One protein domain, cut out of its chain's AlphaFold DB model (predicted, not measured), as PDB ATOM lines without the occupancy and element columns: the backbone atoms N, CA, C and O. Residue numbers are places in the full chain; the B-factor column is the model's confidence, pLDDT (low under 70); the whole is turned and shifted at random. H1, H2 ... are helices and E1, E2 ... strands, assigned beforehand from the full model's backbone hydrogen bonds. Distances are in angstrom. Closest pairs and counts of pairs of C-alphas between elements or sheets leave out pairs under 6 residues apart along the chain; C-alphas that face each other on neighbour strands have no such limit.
ATOM      1  N   VAL A   9     -35.646  40.653  39.945       97.06
ATOM      2  CA  VAL A   9     -36.367  39.995  38.855       97.06
ATOM      3  C   VAL A   9     -36.399  38.494  39.086       97.06
ATOM      4  O   VAL A   9     -35.370  37.858  39.323       97.06
ATOM      5  N   TRP A  10     -37.604  37.954  38.968       97.75
ATOM      6  CA  TRP A  10     -37.923  36.542  39.077       97.75
ATOM      7  C   TRP A  10     -38.651  36.097  37.821       97.75
ATOM      8  O   TRP A  10     -39.354  36.892  37.191       97.75
ATOM      9  N   ILE A  11     -38.504  34.830  37.465       97.88
ATOM     10  CA  ILE A  11     -39.157  34.260  36.289       97.88
ATOM     11  C   ILE A  11     -39.749  32.886  36.574       97.88
ATOM     12  O   ILE A  11     -39.286  32.190  37.472       97.88
ATOM     13  N   SER A  12     -40.707  32.484  35.749       97.50
ATOM     14  CA  SER A  12     -41.271  31.137  35.706       97.50
ATOM     15  C   SER A  12     -41.569  30.771  34.255       97.50
ATOM     16  O   SER A  12     -42.090  31.585  33.494       97.50
ATOM     17  N   THR A  13     -41.234  29.554  33.834       95.81
ATOM     18  CA  THR A  13     -41.548  29.071  32.476       95.81
ATOM     19  C   THR A  13     -42.875  28.320  32.406       95.81
ATOM     20  O   THR A  13     -43.292  27.944  31.317       95.81
ATOM     21  N   SER A  14     -43.543  28.089  33.539       95.44
ATOM     22  CA  SER A  14     -44.708  27.199  33.619       95.44
ATOM     23  C   SER A  14     -45.983  27.862  34.140       95.44
ATOM     24  O   SER A  14     -47.065  27.385  33.816       95.44
ATOM     25  N   THR A  15     -45.889  28.947  34.913       96.75
ATOM     26  CA  THR A  15     -47.064  29.591  35.534       96.75
ATOM     27  C   THR A  15     -46.865  31.089  35.771       96.75
ATOM     28  O   THR A  15     -45.742  31.526  36.029       96.75
ATOM     29  N   ASP A  16     -47.951  31.859  35.686       95.25
ATOM     30  CA  ASP A  16     -48.052  33.254  36.132       95.25
ATOM     31  C   ASP A  16     -48.496  33.381  37.597       95.25
ATOM     32  O   ASP A  16     -48.405  34.466  38.176       95.25
ATOM     33  N   GLU A  17     -48.931  32.286  38.217       96.25
ATOM     34  CA  GLU A  17     -49.329  32.262  39.618       96.25
ATOM     35  C   GLU A  17     -48.099  32.392  40.521       96.25
ATOM     36  O   GLU A  17     -47.216  31.530  40.559       96.25
ATOM     37  N   LEU A  18     -48.029  33.511  41.244       94.38
ATOM     38  CA  LEU A  18     -46.940  33.814  42.161       94.38
ATOM     39  C   LEU A  18     -47.320  33.414  43.585       94.38
ATOM     40  O   LEU A  18     -48.091  34.105  44.252       94.38
ATOM     41  N   ILE A  19     -46.718  32.324  44.049       93.31
ATOM     42  CA  ILE A  19     -46.801  31.846  45.430       93.31
ATOM     43  C   ILE A  19     -45.508  32.157  46.187       93.31
ATOM     44  O   ILE A  19     -44.455  32.384  45.586       93.31
ATOM     45  N   PHE A  20     -45.585  32.172  47.517       91.12
ATOM     46  CA  PHE A  20     -44.469  32.548  48.383       91.12
ATOM     47  C   PHE A  20     -44.097  31.423  49.346       91.12
ATOM     48  O   PHE A  20     -44.972  30.757  49.891       91.12
ATOM     49  N   ASP A  21     -42.798  31.274  49.589       88.31
ATOM     50  CA  ASP A  21     -42.223  30.414  50.621       88.31
ATOM     51  C   ASP A  21     -41.035  31.135  51.269       88.31
ATOM     52  O   ASP A  21     -40.255  31.811  50.592       88.31
ATOM     53  N   ALA A  22     -40.925  31.034  52.595       84.56
ATOM     54  CA  ALA A  22     -39.866  31.645  53.402       84.56
ATOM     55  C   ALA A  22     -39.539  33.105  53.017       84.56
ATOM     56  O   ALA A  22     -38.376  33.503  52.897       84.56
ATOM     57  N   GLY A  23     -40.570  33.918  52.782       82.06
ATOM     58  CA  GLY A  23     -40.391  35.346  52.537       82.06
ATOM     59  C   GLY A  23     -40.037  35.745  51.091       82.06
ATOM     60  O   GLY A  23     -39.730  36.919  50.860       82.06
ATOM     61  N   LYS A  24     -40.077  34.824  50.119       86.88
ATOM     62  CA  LYS A  24     -39.731  35.064  48.702       86.88
ATOM     63  C   LYS A  24     -40.630  34.254  47.752       86.88
ATOM     64  O   LYS A  24     -41.341  33.373  48.226       86.88
ATOM     65  N   PRO A  25     -40.621  34.524  46.432       93.50
ATOM     66  CA  PRO A  25     -41.275  33.655  45.460       93.50
ATOM     67  C   PRO A  25     -40.804  32.204  45.603       93.50
ATOM     68  O   PRO A  25     -39.598  31.957  45.688       93.50
ATOM     69  N   ALA A  26     -41.756  31.274  45.660       93.69
ATOM     70  CA  ALA A  26     -41.484  29.841  45.731       93.69
ATOM     71  C   ALA A  26     -41.362  29.228  44.331       93.69
ATOM     72  O   ALA A  26     -41.731  29.847  43.331       93.69
ATOM     73  N   GLU A  27     -40.871  27.990  44.256       93.69
ATOM     74  CA  GLU A  27     -40.847  27.243  42.997       93.69
ATOM     75  C   GLU A  27     -42.241  27.213  42.337       93.69
ATOM     76  O   GLU A  27     -43.250  27.111  43.039       93.69
ATOM     77  N   PRO A  28     -42.327  27.329  40.999       95.62
ATOM     78  CA  PRO A  28     -41.240  27.280  40.013       95.62
ATOM     79  C   PRO A  28     -40.607  28.652  39.702       95.62
ATOM     80  O   PRO A  28     -39.997  28.831  38.648       95.62
ATOM     81  N   TRP A  29     -40.770  29.650  40.577       97.19
ATOM     82  CA  TRP A  29     -40.165  30.961  40.375       97.19
ATOM     83  C   TRP A  29     -38.689  30.976  40.767       97.19
ATOM     84  O   TRP A  29     -38.308  30.598  41.874       97.19
ATOM     85  N   HIS A  30     -37.852  31.499  39.874       96.19
ATOM     86  CA  HIS A  30     -36.410  31.590  40.078       96.19
ATOM     87  C   HIS A  30     -35.931  33.031  39.973       96.19
ATOM     88  O   HIS A  30     -36.280  33.752  39.037       96.19
ATOM     89  N   TYR A  31     -35.093  33.438  40.923       95.75
ATOM     90  CA  TYR A  31     -34.382  34.707  40.856       95.75
ATOM     91  C   TYR A  31     -33.364  34.680  39.709       95.75
ATOM     92  O   TYR A  31     -32.631  33.705  39.537       95.75
ATOM     93  N   VAL A  32     -33.314  35.761  38.930       96.50
ATOM     94  CA  VAL A  32     -32.417  35.871  37.764       96.50
ATOM     95  C   VAL A  32     -31.597  37.151  37.733       96.50
ATOM     96  O   VAL A  32     -30.756  37.307  36.852       96.50
ATOM     97  N   GLY A  33     -31.796  38.074  38.673       95.12
ATOM     98  CA  GLY A  33     -30.974  39.275  38.770       95.12
ATOM     99  C   GLY A  33     -31.758  40.525  39.133       95.12
ATOM    100  O   GLY A  33     -32.786  40.481  39.809       95.12
ATOM    101  N   THR A  34     -31.245  41.668  38.680       95.25
ATOM    102  CA  THR A  34     -31.768  42.988  39.054       95.25
ATOM    103  C   THR A  34     -31.886  43.939  37.869       95.25
ATOM    104  O   THR A  34     -31.289  43.721  36.814       95.25
ATOM    105  N   ILE A  35     -32.635  45.023  38.050       94.06
ATOM    106  CA  ILE A  35     -32.741  46.121  37.083       94.06
ATOM    107  C   ILE A  35     -31.942  47.308  37.605       94.06
ATOM    108  O   ILE A  35     -32.285  47.868  38.642       94.06
ATOM    109  N   ASP A  36     -30.898  47.730  36.896       90.62
ATOM    110  CA  ASP A  36     -30.201  48.964  37.253       90.62
ATOM    111  C   ASP A  36     -31.072  50.170  36.890       90.62
ATOM    112  O   ASP A  36     -31.149  50.573  35.734       90.62
ATOM    113  N   THR A  37     -31.744  50.755  37.879       89.25
ATOM    114  CA  THR A  37     -32.701  51.850  37.640       89.25
ATOM    115  C   THR A  37     -32.070  53.116  37.068       89.25
ATOM    116  O   THR A  37     -32.782  53.927  36.474       89.25
ATOM    117  N   THR A  38     -30.752  53.292  37.213       87.31
ATOM    118  CA  THR A  38     -30.044  54.436  36.628       87.31
ATOM    119  C   THR A  38     -29.799  54.236  35.137       87.31
ATOM    120  O   THR A  38     -29.981  55.169  34.360       87.31
ATOM    121  N   GLN A  39     -29.459  53.014  34.725       88.75
ATOM    122  CA  GLN A  39     -29.234  52.659  33.318       88.75
ATOM    123  C   GLN A  39     -30.548  52.379  32.571       88.75
ATOM    124  O   GLN A  39     -30.662  52.611  31.369       88.75
ATOM    125  N   GLU A  40     -31.559  51.917  33.304       92.69
ATOM    126  CA  GLU A  40     -32.865  51.480  32.811       92.69
ATOM    127  C   GLU A  40     -33.971  52.475  33.184       92.69
ATOM    128  O   GLU A  40     -35.118  52.100  33.447       92.69
ATOM    129  N   SER A  41     -33.631  53.766  33.210       90.12
ATOM    130  CA  SER A  41     -34.501  54.829  33.720       90.12
ATOM    131  C   SER A  41     -35.836  54.921  32.988       90.12
ATOM    132  O   SER A  41     -36.842  55.231  33.616       90.12
ATOM    133  N   GLU A  42     -35.869  54.661  31.677       91.75
ATOM    134  CA  GLU A  42     -37.107  54.640  30.887       91.75
ATOM    135  C   GLU A  42     -38.013  53.477  31.276       91.75
ATOM    136  O   GLU A  42     -39.214  53.671  31.475       91.75
ATOM    137  N   PHE A  43     -37.444  52.280  31.442       93.94
ATOM    138  CA  PHE A  43     -38.221  51.130  31.878       93.94
ATOM    139  C   PHE A  43     -38.748  51.324  33.300       93.94
ATOM    140  O   PHE A  43     -39.909  51.027  33.583       93.94
ATOM    141  N   PHE A  44     -37.929  51.903  34.181       93.38
ATOM    142  CA  PHE A  44     -38.325  52.198  35.554       93.38
ATOM    143  C   PHE A  44     -39.549  53.127  35.637       93.38
ATOM    144  O   PHE A  44     -40.300  53.066  36.608       93.38
ATOM    145  N   GLN A  45     -39.843  53.917  34.597       94.44
ATOM    146  CA  GLN A  45     -41.080  54.707  34.538       94.44
ATOM    147  C   GLN A  45     -42.332  53.822  34.515       94.44
ATOM    148  O   GLN A  45     -43.339  54.208  35.101       94.44
ATOM    149  N   HIS A  46     -42.286  52.624  33.916       95.12
ATOM    150  CA  HIS A  46     -43.400  51.665  33.988       95.12
ATOM    151  C   HIS A  46     -43.628  51.174  35.417       95.12
ATOM    152  O   HIS A  46     -44.768  51.100  35.864       95.12
ATOM    153  N   ILE A  47     -42.547  50.907  36.155       94.06
ATOM    154  CA  ILE A  47     -42.604  50.533  37.575       94.06
ATOM    155  C   ILE A  47     -43.180  51.694  38.401       94.06
ATOM    156  O   ILE A  47     -44.038  51.483  39.253       94.06
ATOM    157  N   GLN A  48     -42.777  52.936  38.123       92.94
ATOM    158  CA  GLN A  48     -43.325  54.122  38.791       92.94
ATOM    159  C   GLN A  48     -44.814  54.341  38.501       92.94
ATOM    160  O   GLN A  48     -45.539  54.750  39.409       92.94
ATOM    161  N   VAL A  49     -45.274  54.060  37.276       93.75
ATOM    162  CA  VAL A  49     -46.706  54.068  36.937       93.75
ATOM    163  C   VAL A  49     -47.449  53.014  37.746       93.75
ATOM    164  O   VAL A  49     -48.453  53.335  38.375       93.75
ATOM    165  N   GLN A  50     -46.923  51.789  37.812       94.31
ATOM    166  CA  GLN A  50     -47.534  50.713  38.595       94.31
ATOM    167  C   GLN A  50     -47.586  51.036  40.099       94.31
ATOM    168  O   GLN A  50     -48.539  50.677  40.783       94.31
ATOM    169  N   LEU A  51     -46.596  51.771  40.611       90.88
ATOM    170  CA  LEU A  51     -46.566  52.283  41.985       90.88
ATOM    171  C   LEU A  51     -47.484  53.497  42.222       90.88
ATOM    172  O   LEU A  51     -47.500  54.019  43.337       90.88
ATOM    173  N   GLY A  52     -48.179  54.012  41.202       91.62
ATOM    174  CA  GLY A  52     -48.992  55.231  41.301       91.62
ATOM    175  C   GLY A  52     -48.180  56.519  41.495       91.62
ATOM    176  O   GLY A  52     -48.734  57.559  41.836       91.62
ATOM    177  N   ARG A  53     -46.858  56.476  41.284       89.81
ATOM    178  CA  ARG A  53     -45.947  57.631  41.424       89.81
ATOM    179  C   ARG A  53     -45.839  58.459  40.146       89.81
ATOM    180  O   ARG A  53     -45.205  59.512  40.141       89.81
ATOM    181  N   ARG A  54     -46.406  57.957  39.051       92.94
ATOM    182  CA  ARG A  54     -46.382  58.572  37.728       92.94
ATOM    183  C   ARG A  54     -47.651  58.201  36.963       92.94
ATOM    184  O   ARG A  54     -48.184  57.118  37.157       92.94
ATOM    185  N   SER A  55     -48.109  59.076  36.071       91.94
ATOM    186  CA  SER A  55     -49.336  58.846  35.290       91.94
ATOM    187  C   SER A  55     -49.103  58.141  33.949       91.94
ATOM    188  O   SER A  55     -50.002  57.478  33.446       91.94
ATOM    189  N   THR A  56     -47.922  58.291  33.340       90.75
ATOM    190  CA  THR A  56     -47.612  57.752  32.004       90.75
ATOM    191  C   THR A  56     -46.206  57.164  31.935       90.75
ATOM    192  O   THR A  56     -45.313  57.584  32.671       90.75
ATOM    193  N   ALA A  57     -45.999  56.211  31.026       90.88
ATOM    194  CA  ALA A  57     -44.704  55.595  30.750       90.88
ATOM    195  C   ALA A  57     -44.445  55.517  29.229       90.88
ATOM    196  O   ALA A  57     -45.401  55.618  28.450       90.88
ATOM    197  N   PRO A  58     -43.184  55.349  28.787       89.19
ATOM    198  CA  PRO A  58     -42.830  55.254  27.372       89.19
ATOM    199  C   PRO A  58     -43.536  54.096  26.659       89.19
ATOM    200  O   PRO A  58     -43.991  53.143  27.283       89.19
ATOM    201  N   ARG A  59     -43.610  54.126  25.325       86.88
ATOM    202  CA  ARG A  59     -44.263  53.042  24.566       86.88
ATOM    203  C   ARG A  59     -43.530  51.707  24.712       86.88
ATOM    204  O   ARG A  59     -44.174  50.669  24.865       86.88
ATOM    205  N   ALA A  60     -42.201  51.737  24.631       88.56
ATOM    206  CA  ALA A  60     -41.370  50.547  24.698       88.56
ATOM    207  C   ALA A  60     -41.342  49.994  26.133       88.56
ATOM    208  O   ALA A  60     -41.058  50.719  27.085       88.56
ATOM    209  N   ALA A  61     -41.659  48.708  26.278       93.38
ATOM    210  CA  ALA A  61     -41.586  47.969  27.536       93.38
ATOM    211  C   ALA A  61     -40.450  46.944  27.444       93.38
ATOM    212  O   ALA A  61     -40.669  45.737  27.498       93.38
ATOM    213  N   GLU A  62     -39.241  47.442  27.202       94.81
ATOM    214  CA  GLU A  62     -38.031  46.631  27.090       94.81
ATOM    215  C   GLU A  62     -36.925  47.196  27.977       94.81
ATOM    216  O   GLU A  62     -36.826  48.411  28.162       94.81
ATOM    217  N   PHE A  63     -36.113  46.311  28.543       95.44
ATOM    218  CA  PHE A  63     -35.058  46.669  29.482       95.44
ATOM    219  C   PHE A  63     -33.916  45.658  29.432       95.44
ATOM    220  O   PHE A  63     -34.096  44.527  28.979       95.44
ATOM    221  N   TYR A  64     -32.746  46.064  29.907       95.44
ATOM    222  CA  TYR A  64     -31.638  45.159  30.165       95.44
ATOM    223  C   TYR A  64     -31.666  44.676  31.614       95.44
ATOM    224  O   TYR A  64     -31.539  45.455  32.558       95.44
ATOM    225  N   LEU A  65     -31.794  43.365  31.785       95.94
ATOM    226  CA  LEU A  65     -31.577  42.685  33.052       95.94
ATOM    227  C   LEU A  65     -30.075  42.670  33.350       95.94
ATOM    228  O   LEU A  65     -29.287  42.182  32.540       95.94
ATOM    229  N   SER A  66     -29.686  43.149  34.533       94.88
ATOM    230  CA  SER A  66     -28.395  42.810  35.135       94.88
ATOM    231  C   SER A  66     -28.504  41.406  35.722       94.88
ATOM    232  O   SER A  66     -28.872  41.242  36.890       94.88
ATOM    233  N   GLY A  67     -28.252  40.408  34.877       94.50
ATOM    234  CA  GLY A  67     -28.446  38.999  35.183       94.50
ATOM    235  C   GLY A  67     -27.416  38.471  36.170       94.50
ATOM    236  O   GLY A  67     -26.233  38.825  36.096       94.50
ATOM    237  N   ASP A  68     -27.883  37.624  37.080       94.00
ATOM    238  CA  ASP A  68     -27.032  36.867  37.989       94.00
ATOM    239  C   ASP A  68     -26.215  35.837  37.186       94.00
ATOM    240  O   ASP A  68     -26.815  34.960  36.556       94.00
ATOM    241  N   PRO A  69     -24.871  35.930  37.159       92.38
ATOM    242  CA  PRO A  69     -24.048  34.997  36.400       92.38
ATOM    243  C   PRO A  69     -24.143  33.553  36.902       92.38
ATOM    244  O   PRO A  69     -23.846  32.652  36.122       92.38
ATOM    245  N   ASP A  70     -24.579  33.315  38.140       93.31
ATOM    246  CA  ASP A  70     -24.729  31.963  38.692       93.31
ATOM    247  C   ASP A  70     -26.098  31.342  38.356       93.31
ATOM    248  O   ASP A  70     -26.328  30.150  38.572       93.31
ATOM    249  N   SER A  71     -27.017  32.119  37.772       94.31
ATOM    250  CA  SER A  71     -28.312  31.616  37.321       94.31
ATOM    251  C   SER A  71     -28.169  30.838  36.013       94.31
ATOM    252  O   SER A  71     -27.835  31.404  34.968       94.31
ATOM    253  N   ALA A  72     -28.505  29.544  36.041       93.31
ATOM    254  CA  ALA A  72     -28.529  28.697  34.844       93.31
ATOM    255  C   ALA A  72     -29.400  29.310  33.735       93.31
ATOM    256  O   ALA A  72     -29.007  29.346  32.570       93.31
ATOM    257  N   TRP A  73     -30.541  29.901  34.109       94.69
ATOM    258  CA  TRP A  73     -31.412  30.547  33.137       94.69
ATOM    259  C   TRP A  73     -30.721  31.708  32.412       94.69
ATOM    260  O   TRP A  73     -30.850  31.831  31.190       94.69
ATOM    261  N   VAL A  74     -29.973  32.537  33.149       95.25
ATOM    262  CA  VAL A  74     -29.241  33.691  32.607       95.25
ATOM    263  C   VAL A  74     -28.129  33.238  31.670       95.25
ATOM    264  O   VAL A  74     -27.998  33.789  30.576       95.25
ATOM    265  N   GLN A  75     -27.359  32.222  32.062       93.75
ATOM    266  CA  GLN A  75     -26.291  31.674  31.225       93.75
ATOM    267  C   GLN A  75     -26.840  31.136  29.898       93.75
ATOM    268  O   GLN A  75     -26.298  31.435  28.833       93.75
ATOM    269  N   ASP A  76     -27.949  30.402  29.945       91.75
ATOM    270  CA  ASP A  76     -28.603  29.872  28.750       91.75
ATOM    271  C   ASP A  76     -29.183  30.989  27.873       91.75
ATOM    272  O   ASP A  76     -29.002  30.985  26.656       91.75
ATOM    273  N   ALA A  77     -29.829  31.993  28.480       92.88
ATOM    274  CA  ALA A  77     -30.377  33.147  27.764       92.88
ATOM    275  C   ALA A  77     -29.289  33.977  27.060       92.88
ATOM    276  O   ALA A  77     -29.548  34.571  26.014       92.88
ATOM    277  N   GLN A  78     -28.072  34.013  27.610       91.00
ATOM    278  CA  GLN A  78     -26.926  34.659  26.973       91.00
ATOM    279  C   GLN A  78     -26.438  33.888  25.741       91.00
ATOM    280  O   GLN A  78     -26.049  34.506  24.749       91.00
ATOM    281  N   ARG A  79     -26.422  32.552  25.813       89.44
ATOM    282  CA  ARG A  79     -25.928  31.682  24.735       89.44
ATOM    283  C   ARG A  79     -26.890  31.630  23.554       89.44
ATOM    284  O   ARG A  79     -26.436  31.715  22.417       89.44
ATOM    285  N   ASP A  80     -28.190  31.524  23.824       87.94
ATOM    286  CA  ASP A  80     -29.230  31.499  22.793       87.94
ATOM    287  C   ASP A  80     -30.410  32.431  23.130       87.94
ATOM    288  O   ASP A  80     -31.466  31.998  23.606       87.94
ATOM    289  N   PRO A  81     -30.271  33.739  22.859       83.06
ATOM    290  CA  PRO A  81     -31.326  34.705  23.139       83.06
ATOM    291  C   PRO A  81     -32.538  34.598  22.199       83.06
ATOM    292  O   PRO A  81     -33.554  35.231  22.476       83.06
ATOM    293  N   ARG A  82     -32.451  33.872  21.071       78.75
ATOM    294  CA  ARG A  82     -33.529  33.794  20.061       78.75
ATOM    295  C   ARG A  82     -34.321  32.489  20.120       78.75
ATOM    296  O   ARG A  82     -35.486  32.504  19.737       78.75
ATOM    297  N   GLY A  83     -33.715  31.397  20.583       76.50
ATOM    298  CA  GLY A  83     -34.370  30.098  20.762       76.50
ATOM    299  C   GLY A  83     -35.094  29.935  22.099       76.50
ATOM    300  O   GLY A  83     -35.653  28.876  22.372       76.50
ATOM    301  N   ARG A  84     -35.101  30.969  22.948       84.19
ATOM    302  CA  ARG A  84     -35.758  30.935  24.257       84.19
ATOM    303  C   ARG A  84     -37.283  30.961  24.141       84.19
ATOM    304  O   ARG A  84     -37.863  31.896  23.591       84.19
ATOM    305  N   GLU A  85     -37.909  29.977  24.778       90.56
ATOM    306  CA  GLU A  85     -39.341  29.971  25.087       90.56
ATOM    307  C   GLU A  85     -39.740  31.241  25.875       90.56
ATOM    308  O   GLU A  85     -38.969  31.706  26.730       90.56
ATOM    309  N   PRO A  86     -40.932  31.813  25.620       95.31
ATOM    310  CA  PRO A  86     -41.493  32.873  26.451       95.31
ATOM    311  C   PRO A  86     -41.649  32.443  27.916       95.31
ATOM    312  O   PRO A  86     -41.853  31.273  28.224       95.31
ATOM    313  N   PHE A  87     -41.583  33.404  28.833       97.12
ATOM    314  CA  PHE A  87     -41.614  33.145  30.275       97.12
ATOM    315  C   PHE A  87     -42.404  34.219  31.015       97.12
ATOM    316  O   PHE A  87     -42.512  35.364  30.574       97.12
ATOM    317  N   TRP A  88     -42.946  33.861  32.167       98.12
ATOM    318  CA  TRP A  88     -43.553  34.792  33.103       98.12
ATOM    319  C   TRP A  88     -42.477  35.510  33.905       98.12
ATOM    320  O   TRP A  88     -41.429  34.941  34.202       98.12
ATOM    321  N   ILE A  89     -42.730  36.773  34.234       98.25
ATOM    322  CA  ILE A  89     -41.797  37.639  34.954       98.25
ATOM    323  C   ILE A  89     -42.501  38.270  36.150       98.25
ATOM    324  O   ILE A  89     -43.634  38.731  36.025       98.25
ATOM    325  N   ALA A  90     -41.813  38.326  37.284       98.00
ATOM    326  CA  ALA A  90     -42.228  39.046  38.475       98.00
ATOM    327  C   ALA A  90     -41.106  39.998  38.900       98.00
ATOM    328  O   ALA A  90     -39.935  39.616  38.957       98.00
ATOM    329  N   ILE A  91     -41.463  41.250  39.175       97.19
ATOM    330  CA  ILE A  91     -40.518  42.296  39.570       97.19
ATOM    331  C   ILE A  91     -40.886  42.792  40.959       97.19
ATOM    332  O   ILE A  91     -41.973  43.332  41.153       97.19
ATOM    333  N   GLU A  92     -39.975  42.660  41.914       94.50
ATOM    334  CA  GLU A  92     -40.104  43.337  43.203       94.50
ATOM    335  C   GLU A  92     -39.398  44.697  43.089       94.50
ATOM    336  O   GLU A  92     -38.188  44.730  42.847       94.50
ATOM    337  N   PRO A  93     -40.127  45.822  43.173       91.88
ATOM    338  CA  PRO A  93     -39.651  47.124  42.723       91.88
ATOM    339  C   PRO A  93     -38.584  47.744  43.623       91.88
ATOM    340  O   PRO A  93     -37.951  48.713  43.203       91.88
ATOM    341  N   PHE A  94     -38.409  47.248  44.847       86.12
ATOM    342  CA  PHE A  94     -37.552  47.902  45.821       86.12
ATOM    343  C   PHE A  94     -36.305  47.124  46.187       86.12
ATOM    344  O   PHE A  94     -35.359  47.768  46.611       86.12
ATOM    345  N   GLY A  95     -36.259  45.805  46.027       70.81
ATOM    346  CA  GLY A  95     -35.125  44.925  46.324       70.81
ATOM    347  C   GLY A  95     -34.757  44.798  47.811       70.81
ATOM    348  O   GLY A  95     -34.169  43.789  48.205       70.81
ATOM    349  N   ASP A  96     -35.106  45.785  48.643       70.44
ATOM    350  CA  ASP A  96     -34.750  45.874  50.060       70.44
ATOM    351  C   ASP A  96     -35.905  45.372  50.930       70.44
ATOM    352  O   ASP A  96     -37.012  45.912  50.905       70.44
ATOM    353  N   SER A  97     -35.625  44.381  51.776       61.62
ATOM    354  CA  SER A  97     -36.571  43.873  52.775       61.62
ATOM    355  C   SER A  97     -36.940  44.895  53.856       61.62
ATOM    356  O   SER A  97     -37.889  44.675  54.606       61.62
ATOM    357  N   ARG A  98     -36.212  46.011  53.961       63.03
ATOM    358  CA  ARG A  98     -36.481  47.081  54.930       63.03
ATOM    359  C   ARG A  98     -37.561  48.054  54.467       63.03
ATOM    360  O   ARG A  98     -38.046  48.832  55.289       63.03
ATOM    361  N   ILE A  99     -37.936  48.038  53.187       69.56
ATOM    362  CA  ILE A  99     -39.025  48.877  52.685       69.56
ATOM    363  C   ILE A  99     -40.351  48.222  53.070       69.56
ATOM    364  O   ILE A  99     -40.766  47.227  52.488       69.56
ATOM    365  N   GLN A 100     -41.003  48.794  54.083       67.31
ATOM    366  CA  GLN A 100     -42.314  48.360  54.559       67.31
ATOM    367  C   GLN A 100     -43.400  49.248  53.958       67.31
ATOM    368  O   GLN A 100     -43.286  50.477  53.967       67.31
ATOM    369  N   TYR A 101     -44.464  48.630  53.454       75.69
ATOM    370  CA  TYR A 101     -45.636  49.365  53.002       75.69
ATOM    371  C   TYR A 101     -46.545  49.681  54.192       75.69
ATOM    372  O   TYR A 101     -46.725  48.870  55.101       75.69
ATOM    373  N   SER A 102     -47.150  50.870  54.179       77.19
ATOM    374  CA  SER A 102     -48.061  51.324  55.238       77.19
ATOM    375  C   SER A 102     -49.358  50.512  55.325       77.19
ATOM    376  O   SER A 102     -50.051  50.588  56.331       77.19
ATOM    377  N   ASP A 103     -49.689  49.747  54.282       79.81
ATOM    378  CA  ASP A 103     -50.864  48.868  54.206       79.81
ATOM    379  C   ASP A 103     -50.624  47.478  54.831       79.81
ATOM    380  O   ASP A 103     -51.456  46.586  54.699       79.81
ATOM    381  N   GLY A 104     -49.485  47.276  55.506       73.12
ATOM    382  CA  GLY A 104     -49.122  46.002  56.130       73.12
ATOM    383  C   GLY A 104     -48.518  44.976  55.166       73.12
ATOM    384  O   GLY A 104     -48.095  43.911  55.616       73.12
ATOM    385  N   THR A 105     -48.415  45.296  53.872       81.62
ATOM    386  CA  THR A 105     -47.750  44.448  52.875       81.62
ATOM    387  C   THR A 105     -46.248  44.378  53.142       81.62
ATOM    388  O   THR A 105     -45.587  45.409  53.301       81.62
ATOM    389  N   ALA A 106     -45.688  43.165  53.143       83.25
ATOM    390  CA  ALA A 106     -44.248  42.975  53.297       83.25
ATOM    391  C   ALA A 106     -43.505  43.375  52.017       83.25
ATOM    392  O   ALA A 106     -42.556  44.152  52.065       83.25
ATOM    393  N   LYS A 107     -43.966  42.878  50.863       88.50
ATOM    394  CA  LYS A 107     -43.419  43.188  49.533       88.50
ATOM    395  C   LYS A 107     -44.520  43.200  48.478       88.50
ATOM    396  O   LYS A 107     -45.513  42.492  48.610       88.50
ATOM    397  N   LYS A 108     -44.328  43.972  47.410       91.62
ATOM    398  CA  LYS A 108     -45.212  43.958  46.234       91.62
ATOM    399  C   LYS A 108     -44.442  43.410  45.053       91.62
ATOM    400  O   LYS A 108     -43.327  43.850  44.809       91.62
ATOM    401  N   TYR A 109     -45.045  42.494  44.315       94.94
ATOM    402  CA  TYR A 109     -44.486  41.955  43.086       94.94
ATOM    403  C   TYR A 109     -45.358  42.377  41.915       94.94
ATOM    404  O   TYR A 109     -46.584  42.273  41.955       94.94
ATOM    405  N   PHE A 110     -44.714  42.866  40.866       96.88
ATOM    406  CA  PHE A 110     -45.345  43.223  39.608       96.88
ATOM    407  C   PHE A 110     -45.171  42.063  38.645       96.88
ATOM    408  O   PHE A 110     -44.091  41.867  38.086       96.88
ATOM    409  N   VAL A 111     -46.231  41.274  38.504       97.69
ATOM    410  CA  VAL A 111     -46.255  40.090  37.649       97.69
ATOM    411  C   VAL A 111     -46.728  40.503  36.265       97.69
ATOM    412  O   VAL A 111     -47.740  41.193  36.132       97.69
ATOM    413  N   GLY A 112     -45.976  40.135  35.231       97.50
ATOM    414  CA  GLY A 112     -46.337  40.430  33.849       97.50
ATOM    415  C   GLY A 112     -47.681  39.800  33.485       97.50
ATOM    416  O   GLY A 112     -47.869  38.608  33.686       97.50
ATOM    417  N   ILE A 113     -48.598  40.581  32.907       96.50
ATOM    418  CA  ILE A 113     -49.920  40.086  32.458       96.50
ATOM    419  C   ILE A 113     -49.787  39.140  31.251       96.50
ATOM    420  O   ILE A 113     -50.697  38.388  30.917       96.50
ATOM    421  N   GLN A 114     -48.650  39.189  30.560       97.00
ATOM    422  CA  GLN A 114     -48.306  38.280  29.477       97.00
ATOM    423  C   GLN A 114     -46.856  37.832  29.605       97.00
ATOM    424  O   GLN A 114     -46.017  38.564  30.140       97.00
ATOM    425  N   GLN A 115     -46.555  36.669  29.027       96.94
ATOM    426  CA  GLN A 115     -45.192  36.164  28.946       96.94
ATOM    427  C   GLN A 115     -44.269  37.158  28.226       96.94
ATOM    428  O   GLN A 115     -44.554  37.642  27.120       96.94
ATOM    429  N   ALA A 116     -43.145  37.439  28.875       96.88
ATOM    430  CA  ALA A 116     -42.016  38.167  28.336       96.88
ATOM    431  C   ALA A 116     -41.171  37.264  27.425       96.88
ATOM    432  O   ALA A 116     -41.345  36.045  27.370       96.88
ATOM    433  N   ALA A 117     -40.250  37.883  26.694       95.81
ATOM    434  CA  ALA A 117     -39.285  37.182  25.860       95.81
ATOM    435  C   ALA A 117     -37.893  37.800  26.004       95.81
ATOM    436  O   ALA A 117     -37.752  39.012  26.205       95.81
ATOM    437  N   VAL A 118     -36.868  36.960  25.848       95.44
ATOM    438  CA  VAL A 118     -35.499  37.431  25.625       95.44
ATOM    439  C   VAL A 118     -35.440  38.054  24.231       95.44
ATOM    440  O   VAL A 118     -36.091  37.589  23.297       95.44
ATOM    441  N   THR A 119     -34.691  39.143  24.076       90.56
ATOM    442  CA  THR A 119     -34.501  39.778  22.774       90.56
ATOM    443  C   THR A 119     -33.061  40.220  22.573       90.56
ATOM    444  O   THR A 119     -32.482  40.945  23.377       90.56
ATOM    445  N   ALA A 120     -32.489  39.800  21.445       82.19
ATOM    446  CA  ALA A 120     -31.199  40.290  20.966       82.19
ATOM    447  C   ALA A 120     -31.327  41.616  20.189       82.19
ATOM    448  O   ALA A 120     -30.330  42.284  19.933       82.19
ATOM    449  N   ALA A 121     -32.546  41.985  19.781       77.75
ATOM    450  CA  ALA A 121     -32.831  43.163  18.965       77.75
ATOM    451  C   ALA A 121     -33.445  44.270  19.829       77.75
ATOM    452  O   ALA A 121     -34.607  44.656  19.651       77.75
ATOM    453  N   MET A 122     -32.668  44.735  20.805       80.69
ATOM    454  CA  MET A 122     -32.997  45.949  21.542       80.69
ATOM    455  C   MET A 122     -32.614  47.179  20.725       80.69
ATOM    456  O   MET A 122     -31.617  47.187  20.008       80.69
ATOM    457  N   SER A 123     -33.414  48.233  20.860       72.75
ATOM    458  CA  SER A 123     -33.203  49.516  20.177       72.75
ATOM    459  C   SER A 123     -31.901  50.227  20.575       72.75
ATOM    460  O   SER A 123     -31.413  51.087  19.844       72.75
ATOM    461  N   ARG A 124     -31.312  49.853  21.715       81.62
ATOM    462  CA  ARG A 124     -30.098  50.447  22.290       81.62
ATOM    463  C   ARG A 124     -29.076  49.380  22.677       81.62
ATOM    464  O   ARG A 124     -29.443  48.237  22.947       81.62
ATOM    465  N   ARG A 125     -27.796  49.763  22.734       81.94
ATOM    466  CA  ARG A 125     -26.679  48.889  23.141       81.94
ATOM    467  C   ARG A 125     -26.824  48.454  24.613       81.94
ATOM    468  O   ARG A 125     -27.318  49.258  25.406       81.94
ATOM    469  N   PRO A 126     -26.375  47.238  24.989       83.81
ATOM    470  CA  PRO A 126     -26.294  46.844  26.390       83.81
ATOM    471  C   PRO A 126     -25.467  47.853  27.192       83.81
ATOM    472  O   PRO A 126     -24.395  48.254  26.722       83.81
ATOM    473  N   PRO A 127     -25.932  48.259  28.382       82.81
ATOM    474  CA  PRO A 127     -25.143  49.081  29.278       82.81
ATOM    475  C   PRO A 127     -23.816  48.411  29.637       82.81
ATOM    476  O   PRO A 127     -23.735  47.188  29.775       82.81
ATOM    477  N   GLU A 128     -22.772  49.215  29.824       82.38
ATOM    478  CA  GLU A 128     -21.503  48.709  30.337       82.38
ATOM    479  C   GLU A 128     -21.580  48.570  31.867       82.38
ATOM    480  O   GLU A 128     -21.940  49.529  32.561       82.38
ATOM    481  N   PRO A 129     -21.251  47.392  32.433       77.81
ATOM    482  CA  PRO A 129     -21.183  47.238  33.879       77.81
ATOM    483  C   PRO A 129     -20.127  48.162  34.491       77.81
ATOM    484  O   PRO A 129     -19.040  48.323  33.936       77.81
ATOM    485  N   HIS A 130     -20.407  48.719  35.673       69.94
ATOM    486  CA  HIS A 130     -19.442  49.567  36.372       69.94
ATOM    487  C   HIS A 130     -18.088  48.854  36.576       69.94
ATOM    488  O   HIS A 130     -18.066  47.728  37.087       69.94
ATOM    489  N   PRO A 131     -16.952  49.509  36.266       69.44
ATOM    490  CA  PRO A 131     -15.634  48.868  36.269       69.44
ATOM    491  C   PRO A 131     -15.182  48.387  37.656       69.44
ATOM    492  O   PRO A 131     -14.369  47.475  37.749       69.44
ATOM    493  N   GLY A 132     -15.730  48.953  38.738       74.31
ATOM    494  CA  GLY A 132     -15.435  48.544  40.116       74.31
ATOM    495  C   GLY A 132     -16.223  47.327  40.621       74.31
ATOM    496  O   GLY A 132     -16.065  46.936  41.778       74.31
ATOM    497  N   ARG A 133     -17.105  46.735  39.805       72.88
ATOM    498  CA  ARG A 133     -17.946  45.614  40.243       72.88
ATOM    499  C   ARG A 133     -17.137  44.313  40.226       72.88
ATOM    500  O   ARG A 133     -16.657  43.893  39.179       72.88
ATOM    501  N   ARG A 134     -17.011  43.662  41.392       76.38
ATOM    502  CA  ARG A 134     -16.272  42.390  41.543       76.38
ATOM    503  C   ARG A 134     -16.867  41.257  40.709       76.38
ATOM    504  O   ARG A 134     -16.127  40.466  40.141       76.38
ATOM    505  N   VAL A 135     -18.194  41.209  40.631       79.88
ATOM    506  CA  VAL A 135     -18.939  40.254  39.809       79.88
ATOM    507  C   VAL A 135     -19.560  41.019  38.649       79.88
ATOM    508  O   VAL A 135     -20.345  41.948  38.861       79.88
ATOM    509  N   LYS A 136     -19.175  40.659  37.422       83.69
ATOM    510  CA  LYS A 136     -19.742  41.259  36.214       83.69
ATOM    511  C   LYS A 136     -21.101  40.606  35.933       83.69
ATOM    512  O   LYS A 136     -21.129  39.394  35.739       83.69
ATOM    513  N   PRO A 137     -22.206  41.371  35.919       87.62
ATOM    514  CA  PRO A 137     -23.505  40.834  35.554       87.62
ATOM    515  C   PRO A 137     -23.519  40.450  34.076       87.62
ATOM    516  O   PRO A 137     -22.789  41.019  33.257       87.62
ATOM    517  N   VAL A 138     -24.405  39.522  33.740       90.62
ATOM    518  CA  VAL A 138     -24.694  39.166  32.355       90.62
ATOM    519  C   VAL A 138     -25.867  40.015  31.880       90.62
ATOM    520  O   VAL A 138     -26.968  39.913  32.413       90.62
ATOM    521  N   MET A 139     -25.641  40.875  30.888       93.06
ATOM    522  CA  MET A 139     -26.695  41.759  30.386       93.06
ATOM    523  C   MET A 139     -27.616  40.998  29.431       93.06
ATOM    524  O   MET A 139     -27.186  40.605  28.346       93.06
ATOM    525  N   ILE A 140     -28.883  40.821  29.814       94.44
ATOM    526  CA  ILE A 140     -29.900  40.145  28.993       94.44
ATOM    527  C   ILE A 140     -30.979  41.150  28.597       94.44
ATOM    528  O   ILE A 140     -31.571  41.796  29.457       94.44
ATOM    529  N   GLY A 141     -31.249  41.279  27.299       95.56
ATOM    530  CA  GLY A 141     -32.354  42.098  26.811       95.56
ATOM    531  C   GLY A 141     -33.693  41.399  27.020       95.56
ATOM    532  O   GLY A 141     -33.879  40.270  26.566       95.56
ATOM    533  N   ILE A 142     -34.633  42.065  27.685       96.38
ATOM    534  CA  ILE A 142     -35.963  41.542  28.004       96.38
ATOM    535  C   ILE A 142     -37.014  42.456  27.388       96.38
ATOM    536  O   ILE A 142     -36.954  43.678  27.528       96.38
ATOM    537  N   ARG A 143     -38.017  41.864  26.736       95.56
ATOM    538  CA  ARG A 143     -39.189  42.576  26.223       95.56
ATOM    539  C   ARG A 143     -40.456  42.039  26.869       95.56
ATOM    540  O   ARG A 143     -40.743  40.846  26.779       95.56
ATOM    541  N   LEU A 144     -41.234  42.935  27.467       95.69
ATOM    542  CA  LEU A 144     -42.563  42.635  27.982       95.69
ATOM    543  C   LEU A 144     -43.616  42.909  26.911       95.69
ATOM    544  O   LEU A 144     -43.486  43.828  26.095       95.69
ATOM    545  N   LYS A 145     -44.692  42.127  26.948       93.56
ATOM    546  CA  LYS A 145     -45.872  42.350  26.114       93.56
ATOM    547  C   LYS A 145     -46.922  43.122  26.903       93.56
ATOM    548  O   LYS A 145     -47.155  42.863  28.080       93.56
ATOM    549  N   ARG A 146     -47.548  44.091  26.239       90.00
ATOM    550  CA  ARG A 146     -48.627  44.907  26.802       90.00
ATOM    551  C   ARG A 146     -49.974  44.316  26.404       90.00
ATOM    552  O   ARG A 146     -50.158  43.951  25.245       90.00
ATOM    553  N   SER A 147     -50.916  44.295  27.339       90.56
ATOM    554  CA  SER A 147     -52.325  43.998  27.084       90.56
ATOM    555  C   SER A 147     -53.189  45.247  27.299       90.56
ATOM    556  O   SER A 147     -52.698  46.295  27.731       90.56
ATOM    557  N   ALA A 148     -54.493  45.145  27.027       87.19
ATOM    558  CA  ALA A 148     -55.448  46.208  27.349       87.19
ATOM    559  C   ALA A 148     -55.491  46.533  28.858       87.19
ATOM    560  O   ALA A 148     -55.768  47.668  29.227       87.19
ATOM    561  N   ALA A 149     -55.155  45.561  29.715       87.88
ATOM    562  CA  ALA A 149     -55.076  45.728  31.165       87.88
ATOM    563  C   ALA A 149     -53.738  46.332  31.645       87.88
ATOM    564  O   ALA A 149     -53.567  46.578  32.834       87.88
ATOM    565  N   GLY A 150     -52.789  46.597  30.737       90.56
ATOM    566  CA  GLY A 150     -51.489  47.190  31.055       90.56
ATOM    567  C   GLY A 150     -50.322  46.218  30.883       90.56
ATOM    568  O   GLY A 150     -50.331  45.368  29.992       90.56
ATOM    569  N   LEU A 151     -49.270  46.404  31.688       95.12
ATOM    570  CA  LEU A 151     -48.083  45.532  31.693       95.12
ATOM    571  C   LEU A 151     -48.093  44.537  32.848       95.12
ATOM    572  O   LEU A 151     -47.679  43.396  32.662       95.12
ATOM    573  N   PHE A 152     -48.552  44.971  34.022       97.06
ATOM    574  CA  PHE A 152     -48.410  44.219  35.257       97.06
ATOM    575  C   PHE A 152     -49.726  44.116  36.011       97.06
ATOM    576  O   PHE A 152     -50.510  45.063  36.042       97.06
ATOM    577  N   THR A 153     -49.907  42.989  36.687       96.06
ATOM    578  CA  THR A 153     -50.759  42.898  37.870       96.06
ATOM    579  C   THR A 153     -49.895  43.019  39.127       96.06
ATOM    580  O   THR A 153     -48.683  42.793  39.085       96.06
ATOM    581  N   THR A 154     -50.493  43.420  40.248       95.50
ATOM    582  CA  THR A 154     -49.794  43.524  41.537       95.50
ATOM    583  C   THR A 154     -50.194  42.372  42.440       95.50
ATOM    584  O   THR A 154     -51.370  42.212  42.754       95.50
ATOM    585  N   VAL A 155     -49.201  41.613  42.893       94.81
ATOM    586  CA  VAL A 155     -49.350  40.568  43.904       94.81
ATOM    587  C   VAL A 155     -48.686  41.054  45.187       94.81
ATOM    588  O   VAL A 155     -47.509  41.418  45.193       94.81
ATOM    589  N   ASN A 156     -49.450  41.088  46.275       91.75
ATOM    590  CA  ASN A 156     -48.952  41.498  47.582       91.75
ATOM    591  C   ASN A 156     -48.483  40.263  48.346       91.75
ATOM    592  O   ASN A 156     -49.243  39.312  48.520       91.75
ATOM    593  N   GLN A 157     -47.252  40.300  48.835       87.31
ATOM    594  CA  GLN A 157     -46.764  39.309  49.773       87.31
ATOM    595  C   GLN A 157     -47.267  39.666  51.180       87.31
ATOM    596  O   GLN A 157     -46.936  40.752  51.687       87.31
ATOM    597  N   PRO A 158     -48.045  38.782  51.825       76.38
ATOM    598  CA  PRO A 158     -48.479  38.994  53.195       76.38
ATOM    599  C   PRO A 158     -47.279  38.965  54.147       76.38
ATOM    600  O   PRO A 158     -46.239  38.373  53.863       76.38
TER     601      PRO A 158
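This is residues 9 to 158 of the 167 residues of an uncharacterized protein of Mycolicibacterium conceptionense (UniProt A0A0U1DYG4). With little regular structure, this is one strongly twisted, curled antiparallel sheet, E6 E3 E2 E1 E4 E5 E7, with a short helix on each face, H1 and H2, and long loops. The 150 printed residues run E1 E2 H1 E3 H2 E4 E5 E6 E7, mixed in class, 56 in named elements. The whole is compact, radius of gyration of the C-alphas 14.9 A, spanning 41 by 34 by 34 A.

The strands are E1, residues 9 to 12, from C-alpha 9 at (-36.367, 39.995, 38.855); E2, 30 to 34; E3, 62 to 67; E4, 88 to 92; E5, 107 to 112, 16.2 A; E6, 138 to 143, 16.1 A; E7, 152 to 157, to C-alpha 157 at (-46.764, 39.309, 49.773). The helices are H1, 41 to 50, 14.5 A, and H2, 72 to 79.

Within hydrogen-bond range are N 10 of E1 and O 90 of E4, 2.9 A, and N 65 of E3 and O 140 of E6, 2.8 A. H1, 8.2 A in height over the sheet, runs across E3 at 76 degrees on the local plane; their closest C-alphas, Phe 43 and Phe 63, are 6.0 A apart. H2 is on the opposite face, slantwise to E3 at 49 degrees on the local plane. Every O i to N i+4 pair is within range in H2, 4 of 6 in H1.

The printed part has no cut. E5 to E6 is a long link of 25 residues. Residues 97 to 100 and 130 to 131 are under 70 in pLDDT.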